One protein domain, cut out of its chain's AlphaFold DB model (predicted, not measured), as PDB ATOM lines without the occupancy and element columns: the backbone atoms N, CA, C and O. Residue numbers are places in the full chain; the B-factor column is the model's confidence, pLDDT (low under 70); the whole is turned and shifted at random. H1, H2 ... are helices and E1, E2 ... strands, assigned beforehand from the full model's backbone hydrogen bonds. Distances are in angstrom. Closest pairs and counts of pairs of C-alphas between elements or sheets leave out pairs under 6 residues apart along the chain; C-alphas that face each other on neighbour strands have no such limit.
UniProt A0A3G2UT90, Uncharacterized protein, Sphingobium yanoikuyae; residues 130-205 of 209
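AT A GLANCE: This is residues 130 to 205 of the 209 residues of an uncharacterized protein of Sphingobium yanoikuyae (UniProt A0A3G2UT90). In two layers, H1 lies over one face of a strongly twisted antiparallel sheet; H2 folds back beside H1, and residues 170 to 176 stick out. The printed part has 76 residues, class mixed, helices and strands, with E1 E2 E3 H1 H2 E4 along the chain and sheet order E1 E4 E3 E2. It is only just compact, close to loose, with radius of gyration of the C-alphas 13.3 A and spans 39 by 30 by 17 A.

IN THESE COORDINATES: E1, residues 130 to 137, begins at C-alpha 130 (118.673, 131.089, 183.603). E2 is 147 to 150, E3 153 to 157, H1 158 to 171, H2 180 to 191. E4, 195 to 204, spans 23.8 A to C-alpha 204 (118.169, 136.098, 180.069).

HOW THE PARTS SIT: N 133 of E1 and O 199 of E4 are within hydrogen-bond range, 2.8 A. H1 is on the sheet, height 11.4 A; H2 only grazes it. H1 and H2, a helical hairpin, only just touch, with 3 pairs of C-alphas within 8 A; in both, every O i to N i+4 pair is within range.

THE WHOLE: The printed part has no cut; pLDDT is under 70 at residues 140 to 144, 175 to 179 and 204 to 205.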
ATOM      1  N   ALA A 130     117.288 131.111 183.166       80.38
ATOM      2  CA  ALA A 130     118.673 131.089 183.603       80.38
ATOM      3  C   ALA A 130     119.535 130.467 182.498       80.38
ATOM      4  O   ALA A 130     119.190 129.411 181.951       80.38
ATOM      5  N   ARG A 131     120.632 131.134 182.149       79.94
ATOM      6  CA  ARG A 131     121.569 130.681 181.121       79.94
ATOM      7  C   ARG A 131     122.986 130.769 181.631       79.94
ATOM      8  O   ARG A 131     123.379 131.759 182.237       79.94
ATOM      9  N   THR A 132     123.749 129.732 181.336       85.25
ATOM     10  CA  THR A 132     125.171 129.677 181.637       85.25
ATOM     11  C   THR A 132     125.944 129.796 180.333       85.25
ATOM     12  O   THR A 132     125.734 129.009 179.408       85.25
ATOM     13  N   HIS A 133     126.817 130.794 180.259       86.31
ATOM     14  CA  HIS A 133     127.681 131.063 179.119       86.31
ATOM     15  C   HIS A 133     129.105 130.626 179.450       86.31
ATOM     16  O   HIS A 133     129.584 130.858 180.560       86.31
ATOM     17  N   PHE A 134     129.775 130.011 178.476       89.50
ATOM     18  CA  PHE A 134     131.184 129.645 178.564       89.50
ATOM     19  C   PHE A 134     131.986 130.532 177.619       89.50
ATOM     20  O   PHE A 134     131.756 130.518 176.412       89.50
ATOM     21  N   ILE A 135     132.907 131.313 178.174       90.12
ATOM     22  CA  ILE A 135     133.697 132.306 177.447       90.12
ATOM     23  C   ILE A 135     135.164 131.868 177.499       90.12
ATOM     24  O   ILE A 135     135.753 131.837 178.585       90.12
ATOM     25  N   PRO A 136     135.776 131.501 176.363       89.19
ATOM     26  CA  PRO A 136     137.201 131.213 176.325       89.19
ATOM     27  C   PRO A 136     138.006 132.484 176.609       89.19
ATOM     28  O   PRO A 136     137.690 133.549 176.079       89.19
ATOM     29  N   CYS A 137     139.035 132.391 177.447       86.94
ATOM     30  CA  CYS A 137     139.840 133.546 177.840       86.94
ATOM     31  C   CYS A 137     141.298 133.178 178.157       86.94
ATOM     32  O   CYS A 137     141.658 132.014 178.365       86.94
ATOM     33  N   HIS A 138     142.150 134.203 178.199       83.19
ATOM     34  CA  HIS A 138     143.521 134.124 178.692       83.19
ATOM     35  C   HIS A 138     143.657 135.049 179.899       83.19
ATOM     36  O   HIS A 138     143.256 136.207 179.848       83.19
ATOM     37  N   LEU A 139     144.220 134.530 180.986       80.06
ATOM     38  CA  LEU A 139     144.468 135.283 182.210       80.06
ATOM     39  C   LEU A 139     145.977 135.425 182.374       80.06
ATOM     40  O   LEU A 139     146.695 134.429 182.322       80.06
ATOM     41  N   MET A 140     146.455 136.660 182.533       64.25
ATOM     42  CA  MET A 140     147.884 136.973 182.422       64.25
ATOM     43  C   MET A 140     148.725 136.551 183.639       64.25
ATOM     44  O   MET A 140     149.945 136.563 183.527       64.25
ATOM     45  N   HIS A 141     148.120 136.188 184.782       59.31
ATOM     46  CA  HIS A 141     148.863 136.047 186.049       59.31
ATOM     47  C   HIS A 141     148.209 135.142 187.116       59.31
ATOM     48  O   HIS A 141     148.234 135.447 188.302       59.31
ATOM     49  N   ALA A 142     147.602 134.017 186.732       61.12
ATOM     50  CA  ALA A 142     147.154 133.032 187.721       61.12
ATOM     51  C   ALA A 142     148.233 131.950 187.900       61.12
ATOM     52  O   ALA A 142     148.576 131.280 186.923       61.12
ATOM     53  N   GLU A 143     148.730 131.743 189.128       65.06
ATOM     54  CA  GLU A 143     149.551 130.585 189.540       65.06
ATOM     55  C   GLU A 143     148.729 129.278 189.449       65.06
ATOM     56  O   GLU A 143     148.383 128.653 190.440       65.06
ATOM     57  N   LYS A 144     148.308 128.922 188.230       67.38
ATOM     58  CA  LYS A 144     147.570 127.718 187.802       67.38
ATOM     59  C   LYS A 144     146.627 127.062 188.843       67.38
ATOM     60  O   LYS A 144     146.692 125.838 188.991       67.38
ATOM     61  N   PRO A 145     145.695 127.780 189.507       77.38
ATOM     62  CA  PRO A 145     144.662 127.098 190.280       77.38
ATOM     63  C   PRO A 145     143.755 126.271 189.347       77.38
ATOM     64  O   PRO A 145     143.647 126.538 188.147       77.38
ATOM     65  N   PHE A 146     143.099 125.229 189.868       81.44
ATOM     66  CA  PHE A 146     142.158 124.435 189.061       81.44
ATOM     67  C   PHE A 146     140.931 125.245 188.630       81.44
ATOM     68  O   PHE A 146     140.416 125.064 187.519       81.44
ATOM     69  N   GLU A 147     140.503 126.148 189.504       87.06
ATOM     70  CA  GLU A 147     139.470 127.146 189.284       87.06
ATOM     71  C   GLU A 147     139.617 128.285 190.298       87.06
ATOM     72  O   GLU A 147     140.259 128.123 191.335       87.06
ATOM     73  N   PHE A 148     139.019 129.431 189.998       88.88
ATOM     74  CA  PHE A 148     138.830 130.531 190.944       88.88
ATOM     75  C   PHE A 148     137.626 131.379 190.521       88.88
ATOM     76  O   PHE A 148     137.112 131.229 189.412       88.88
ATOM     77  N   THR A 149     137.173 132.288 191.382       89.06
ATOM     78  CA  THR A 149     135.968 133.094 191.138       89.06
ATOM     79  C   THR A 149     136.267 134.576 191.326       89.06
ATOM     80  O   THR A 149     136.873 134.960 192.324       89.06
ATOM     81  N   ILE A 150     135.809 135.414 190.391       85.00
ATOM     82  CA  ILE A 150     135.771 136.876 190.543       85.00
ATOM     83  C   ILE A 150     134.320 137.318 190.358       85.00
ATOM     84  O   ILE A 150     133.767 137.253 189.257       85.00
ATOM     85  N   GLY A 151     133.686 137.762 191.444       84.75
ATOM     86  CA  GLY A 151     132.272 138.135 191.434       84.75
ATOM     87  C   GLY A 151     131.378 136.974 190.957       84.75
ATOM     88  O   GLY A 151     131.496 135.873 191.489       84.75
ATOM     89  N   PRO A 152     130.486 137.180 189.968       83.56
ATOM     90  CA  PRO A 152     129.601 136.132 189.452       83.56
ATOM     91  C   PRO A 152     130.274 135.201 188.427       83.56
ATOM     92  O   PRO A 152     129.603 134.335 187.862       83.56
ATOM     93  N   VAL A 153     131.564 135.406 188.133       89.69
ATOM     94  CA  VAL A 153     132.280 134.695 187.070       89.69
ATOM     95  C   VAL A 153     133.219 133.660 187.670       89.69
ATOM     96  O   VAL A 153     134.142 134.000 188.414       89.69
ATOM     97  N   ARG A 154     133.005 132.392 187.305       91.88
ATOM     98  CA  ARG A 154     133.884 131.282 187.679       91.88
ATOM     99  C   ARG A 154     134.867 130.999 186.551       91.88
ATOM    100  O   ARG A 154     134.455 130.674 185.444       91.88
ATOM    101  N   PHE A 155     136.158 131.082 186.820       91.00
ATOM    102  CA  PHE A 155     137.219 130.754 185.875       91.00
ATOM    103  C   PHE A 155     137.700 129.333 186.126       91.00
ATOM    104  O   PHE A 155     138.100 128.992 187.234       91.00
ATOM    105  N   MET A 156     137.680 128.505 185.090       91.94
ATOM    106  CA  MET A 156     138.152 127.125 185.125       91.94
ATOM    107  C   MET A 156     139.327 126.965 184.178       91.94
ATOM    108  O   MET A 156     139.311 127.479 183.055       91.94
ATOM    109  N   ASN A 157     140.326 126.193 184.596       89.00
ATOM    110  CA  ASN A 157     141.336 125.745 183.655       89.00
ATOM    111  C   ASN A 157     140.746 124.705 182.686       89.00
ATOM    112  O   ASN A 157     139.652 124.157 182.877       89.00
ATOM    113  N   GLN A 158     141.504 124.396 181.640       85.75
ATOM    114  CA  GLN A 158     141.061 123.479 180.597       85.75
ATOM    115  C   GLN A 158     140.668 122.084 181.115       85.75
ATOM    116  O   GLN A 158     139.707 121.488 180.621       85.75
ATOM    117  N   ARG A 159     141.394 121.544 182.104       85.31
ATOM    118  CA  ARG A 159     141.120 120.210 182.661       85.31
ATOM    119  C   ARG A 159     139.771 120.197 183.375       85.31
ATOM    120  O   ARG A 159     138.950 119.326 183.092       85.31
ATOM    121  N   THR A 160     139.533 121.178 184.241       88.31
ATOM    122  CA  THR A 160     138.273 121.339 184.978       88.31
ATOM    123  C   THR A 160     137.103 121.552 184.015       88.31
ATOM    124  O   THR A 160     136.069 120.885 184.124       88.31
ATOM    125  N   PHE A 161     137.286 122.404 183.000       89.50
ATOM    126  CA  PHE A 161     136.248 122.678 182.010       89.50
ATOM    127  C   PHE A 161     135.885 121.452 181.161       89.50
ATOM    128  O   PHE A 161     134.705 121.223 180.910       89.50
ATOM    129  N   ARG A 162     136.852 120.619 180.751       86.12
ATOM    130  CA  ARG A 162     136.563 119.396 179.974       86.12
ATOM    131  C   ARG A 162     135.631 118.443 180.722       86.12
ATOM    132  O   ARG A 162     134.668 117.957 180.128       86.12
ATOM    133  N   SER A 163     135.872 118.219 182.015       86.69
ATOM    134  CA  SER A 163     134.991 117.400 182.859       86.69
ATOM    135  C   SER A 163     133.593 118.014 182.976       86.69
ATOM    136  O   SER A 163     132.588 117.319 182.818       86.69
ATOM    137  N   ARG A 164     133.519 119.337 183.177       88.56
ATOM    138  CA  ARG A 164     132.254 120.084 183.236       88.56
ATOM    139  C   ARG A 164     131.465 119.984 181.927       88.56
ATOM    140  O   ARG A 164     130.274 119.677 181.956       88.56
ATOM    141  N   LEU A 165     132.125 120.186 180.788       85.62
ATOM    142  CA  LEU A 165     131.530 120.114 179.455       85.62
ATOM    143  C   LEU A 165     131.017 118.704 179.140       85.62
ATOM    144  O   LEU A 165     129.906 118.559 178.634       85.62
ATOM    145  N   ALA A 166     131.784 117.663 179.480       82.69
ATOM    146  CA  ALA A 166     131.355 116.276 179.308       82.69
ATOM    147  C   ALA A 166     130.066 115.975 180.095       82.69
ATOM    148  O   ALA A 166     129.138 115.379 179.545       82.69
ATOM    149  N   GLY A 167     129.977 116.451 181.343       85.00
ATOM    150  CA  GLY A 167     128.766 116.337 182.161       85.00
ATOM    151  C   GLY A 167     127.551 117.036 181.541       85.00
ATOM    152  O   GLY A 167     126.472 116.450 181.478       85.00
ATOM    153  N   LEU A 168     127.727 118.250 181.010       84.19
ATOM    154  CA  LEU A 168     126.647 119.001 180.351       84.19
ATOM    155  C   LEU A 168     126.168 118.328 179.060       84.19
ATOM    156  O   LEU A 168     124.963 118.223 178.824       84.19
ATOM    157  N   ILE A 169     127.092 117.821 178.238       81.19
ATOM    158  CA  ILE A 169     126.754 117.065 177.022       81.19
ATOM    159  C   ILE A 169     125.962 115.807 177.385       81.19
ATOM    160  O   ILE A 169     124.979 115.484 176.718       81.19
ATOM    161  N   TRP A 170     126.359 115.111 178.454       79.06
ATOM    162  CA  TRP A 170     125.647 113.931 178.932       79.06
ATOM    163  C   TRP A 170     124.219 114.258 179.392       79.06
ATOM    164  O   TRP A 170     123.274 113.569 179.001       79.06
ATOM    165  N   GLN A 171     124.041 115.336 180.162       81.94
ATOM    166  CA  GLN A 171     122.726 115.800 180.631       81.94
ATOM    167  C   GLN A 171     121.798 116.190 179.474       81.94
ATOM    168  O   GLN A 171     120.610 115.872 179.494       81.94
ATOM    169  N   HIS A 172     122.342 116.810 178.425       76.19
ATOM    170  CA  HIS A 172     121.591 117.231 177.241       76.19
ATOM    171  C   HIS A 172     121.682 116.244 176.070       76.19
ATOM    172  O   HIS A 172     121.425 116.615 174.923       76.19
ATOM    173  N   ARG A 173     121.999 114.968 176.332       70.19
ATOM    174  CA  ARG A 173     122.222 113.954 175.286       70.19
ATOM    175  C   ARG A 173     121.070 113.802 174.296       70.19
ATOM    176  O   ARG A 173     121.323 113.428 173.162       70.19
ATOM    177  N   SER A 174     119.824 114.064 174.704       72.06
ATOM    178  CA  SER A 174     118.640 114.014 173.832       72.06
ATOM    179  C   SER A 174     118.618 115.133 172.789       72.06
ATOM    180  O   SER A 174     118.106 114.917 171.697       72.06
ATOM    181  N   VAL A 175     119.194 116.294 173.114       67.88
ATOM    182  CA  VAL A 175     119.276 117.474 172.237       67.88
ATOM    183  C   VAL A 175     120.406 117.323 171.218       67.88
ATOM    184  O   VAL A 175     120.272 117.776 170.091       67.88
ATOM    185  N   TYR A 176     121.493 116.649 171.601       63.00
ATOM    186  CA  TYR A 176     122.691 116.473 170.774       63.00
ATOM    187  C   TYR A 176     122.844 115.048 170.211       63.00
ATOM    188  O   TYR A 176     123.950 114.652 169.827       63.00
ATOM    189  N   ARG A 177     121.770 114.238 170.178       58.84
ATOM    190  CA  ARG A 177     121.826 112.892 169.577       58.84
ATOM    191  C   ARG A 177     122.241 113.016 168.109       58.84
ATOM    192  O   ARG A 177     121.500 113.565 167.307       58.84
ATOM    193  N   GLY A 178     123.413 112.473 167.774       61.72
ATOM    194  CA  GLY A 178     123.951 112.447 166.409       61.72
ATOM    195  C   GLY A 178     124.932 113.573 166.071       61.72
ATOM    196  O   GLY A 178     125.631 113.472 165.067       61.72
ATOM    197  N   ASP A 179     125.081 114.590 166.926       68.31
ATOM    198  CA  ASP A 179     125.848 115.802 166.606       68.31
ATOM    199  C   ASP A 179     127.342 115.687 166.981       68.31
ATOM    200  O   ASP A 179     127.938 116.496 167.701       68.31
ATOM    201  N   ASN A 180     127.974 114.610 166.501       71.06
ATOM    202  CA  ASN A 180     129.390 114.312 166.753       71.06
ATOM    203  C   ASN A 180     130.325 115.419 166.248       71.06
ATOM    204  O   ASN A 180     131.405 115.610 166.813       71.06
ATOM    205  N   TRP A 181     129.914 116.141 165.203       76.94
ATOM    206  CA  TRP A 181     130.652 117.275 164.660       76.94
ATOM    207  C   TRP A 181     130.725 118.428 165.667       76.94
ATOM    208  O   TRP A 181     131.827 118.832 166.037       76.94
ATOM    209  N   LEU A 182     129.584 118.872 166.210       71.94
ATOM    210  CA  LEU A 182     129.528 119.976 167.174       71.94
ATOM    211  C   LEU A 182     130.358 119.679 168.430       71.94
ATOM    212  O   LEU A 182     131.037 120.561 168.961       71.94
ATOM    213  N   ARG A 183     130.354 118.417 168.886       72.81
ATOM    214  CA  ARG A 183     131.173 117.973 170.022       72.81
ATOM    215  C   ARG A 183     132.671 118.091 169.740       72.81
ATOM    216  O   ARG A 183     133.412 118.563 170.602       72.81
ATOM    217  N   ARG A 184     133.119 117.653 168.557       78.62
ATOM    218  CA  ARG A 184     134.529 117.755 168.147       78.62
ATOM    219  C   ARG A 184     134.945 119.213 167.987       78.62
ATOM    220  O   ARG A 184     135.984 119.594 168.521       78.62
ATOM    221  N   GLU A 185     134.119 120.017 167.329       82.88
ATOM    222  CA  GLU A 185     134.442 121.416 167.050       82.88
ATOM    223  C   GLU A 185     134.479 122.248 168.333       82.88
ATOM    224  O   GLU A 185     135.422 123.002 168.554       82.88
ATOM    225  N   SER A 186     133.534 122.022 169.253       79.12
ATOM    226  CA  SER A 186     133.547 122.667 170.572       79.12
ATOM    227  C   SER A 186     134.802 122.291 171.364       79.12
ATOM    228  O   SER A 186     135.478 123.162 171.909       79.12
ATOM    229  N   ALA A 187     135.161 121.002 171.406       80.25
ATOM    230  CA  ALA A 187     136.360 120.547 172.109       80.25
ATOM    231  C   ALA A 187     137.649 121.135 171.511       80.25
ATOM    232  O   ALA A 187     138.566 121.473 172.261       80.25
ATOM    233  N   LYS A 188     137.708 121.285 170.181       84.75
ATOM    234  CA  LYS A 188     138.822 121.918 169.469       84.75
ATOM    235  C   LYS A 188     138.899 123.415 169.771       84.75
ATOM    236  O   LYS A 188     139.966 123.899 170.135       84.75
ATOM    237  N   TYR A 189     137.770 124.118 169.691       85.88
ATOM    238  CA  TYR A 189     137.672 125.554 169.945       85.88
ATOM    239  C   TYR A 189     138.137 125.911 171.362       85.88
ATOM    240  O   TYR A 189     139.157 126.581 171.523       85.88
ATOM    241  N   TYR A 190     137.487 125.363 172.396       85.31
ATOM    242  CA  TYR A 190     137.899 125.568 173.794       85.31
ATOM    243  C   TYR A 190     139.265 124.931 174.113       85.31
ATOM    244  O   TYR A 190     139.890 125.243 175.125       85.31
ATOM    245  N   GLY A 191     139.741 124.038 173.243       81.31
ATOM    246  CA  GLY A 191     141.050 123.398 173.301       81.31
ATOM    247  C   GLY A 191     142.231 124.371 173.205       81.31
ATOM    248  O   GLY A 191     143.295 124.095 173.754       81.31
ATOM    249  N   SER A 192     142.033 125.501 172.526       83.62
ATOM    250  CA  SER A 192     143.084 126.486 172.243       83.62
ATOM    251  C   SER A 192     143.295 127.529 173.350       83.62
ATOM    252  O   SER A 192     144.284 128.256 173.327       83.62
ATOM    253  N   PHE A 193     142.408 127.576 174.348       84.44
ATOM    254  CA  PHE A 193     142.427 128.585 175.405       84.44
ATOM    255  C   PHE A 193     142.918 128.004 176.734       84.44
ATOM    256  O   PHE A 193     142.615 126.862 177.085       84.44
ATOM    257  N   GLY A 194     143.669 128.808 177.494       84.50
ATOM    258  CA  GLY A 194     144.187 128.400 178.807       84.50
ATOM    259  C   GLY A 194     143.108 128.361 179.894       84.50
ATOM    260  O   GLY A 194     143.180 127.537 180.809       84.50
ATOM    261  N   TRP A 195     142.096 129.223 179.765       86.44
ATOM    262  CA  TRP A 195     141.030 129.407 180.741       86.44
ATOM    263  C   TRP A 195     139.663 129.517 180.072       86.44
ATOM    264  O   TRP A 195     139.527 129.962 178.930       86.44
ATOM    265  N   ILE A 196     138.633 129.103 180.802       91.50
ATOM    266  CA  ILE A 196     137.237 129.243 180.408       91.50
ATOM    267  C   ILE A 196     136.486 129.894 181.566       91.50
ATOM    268  O   ILE A 196     136.480 129.370 182.680       91.50
ATOM    269  N   ALA A 197     135.840 131.021 181.294       91.81
ATOM    270  CA  ALA A 197     134.946 131.686 182.225       91.81
ATOM    271  C   ALA A 197     133.523 131.128 182.075       91.81
ATOM    272  O   ALA A 197     132.982 131.072 180.974       91.81
ATOM    273  N   GLU A 198     132.915 130.719 183.180       91.94
ATOM    274  CA  GLU A 198     131.510 130.348 183.296       91.94
ATOM    275  C   GLU A 198     130.753 131.509 183.940       91.94
ATOM    276  O   GLU A 198     131.037 131.911 185.071       91.94
ATOM    277  N   VAL A 199     129.782 132.042 183.204       89.25
ATOM    278  CA  VAL A 199     128.938 133.156 183.637       89.25
ATOM    279  C   VAL A 199     127.500 132.673 183.662       89.25
ATOM    280  O   VAL A 199     126.945 132.324 182.621       89.25
ATOM    281  N   SER A 200     126.883 132.653 184.843       82.50
ATOM    282  CA  SER A 200     125.464 132.319 184.985       82.50
ATOM    283  C   SER A 200     124.632 133.591 185.080       82.50
ATOM    284  O   SER A 200     124.747 134.351 186.040       82.50
ATOM    285  N   ILE A 201     123.781 133.810 184.083       79.50
ATOM    286  CA  ILE A 201     122.857 134.938 184.011       79.50
ATOM    287  C   ILE A 201     121.459 134.405 184.357       79.50
ATOM    288  O   ILE A 201     120.900 133.620 183.588       79.50
ATOM    289  N   PRO A 202     120.873 134.785 185.507       70.38
ATOM    290  CA  PRO A 202     119.642 134.170 186.008       70.38
ATOM    291  C   PRO A 202     118.394 134.511 185.180       70.38
ATOM    292  O   PRO A 202     117.441 133.734 185.168       70.38
ATOM    293  N   CYS A 203     118.382 135.647 184.476       73.88
ATOM    294  CA  CYS A 203     117.194 136.150 183.786       73.88
ATOM    295  C   CYS A 203     117.536 136.684 182.387       73.88
ATOM    296  O   CYS A 203     117.600 137.892 182.178       73.88
ATOM    297  N   CYS A 204     117.763 135.775 181.436       68.00
ATOM    298  CA  CYS A 204     118.169 136.098 180.069       68.00
ATOM    299  C   CYS A 204     117.245 135.425 179.039       68.00
ATOM    300  O   CYS A 204     116.906 134.241 179.160       68.00
ATOM    301  N   ASP A 205     116.846 136.157 178.000       68.31
ATOM    302  CA  ASP A 205     116.170 135.592 176.829       68.31
ATOM    303  C   ASP A 205     117.132 134.777 175.934       68.31
ATOM    304  O   ASP A 205     118.289 134.534 176.272       68.31
TER     305      ASP A 205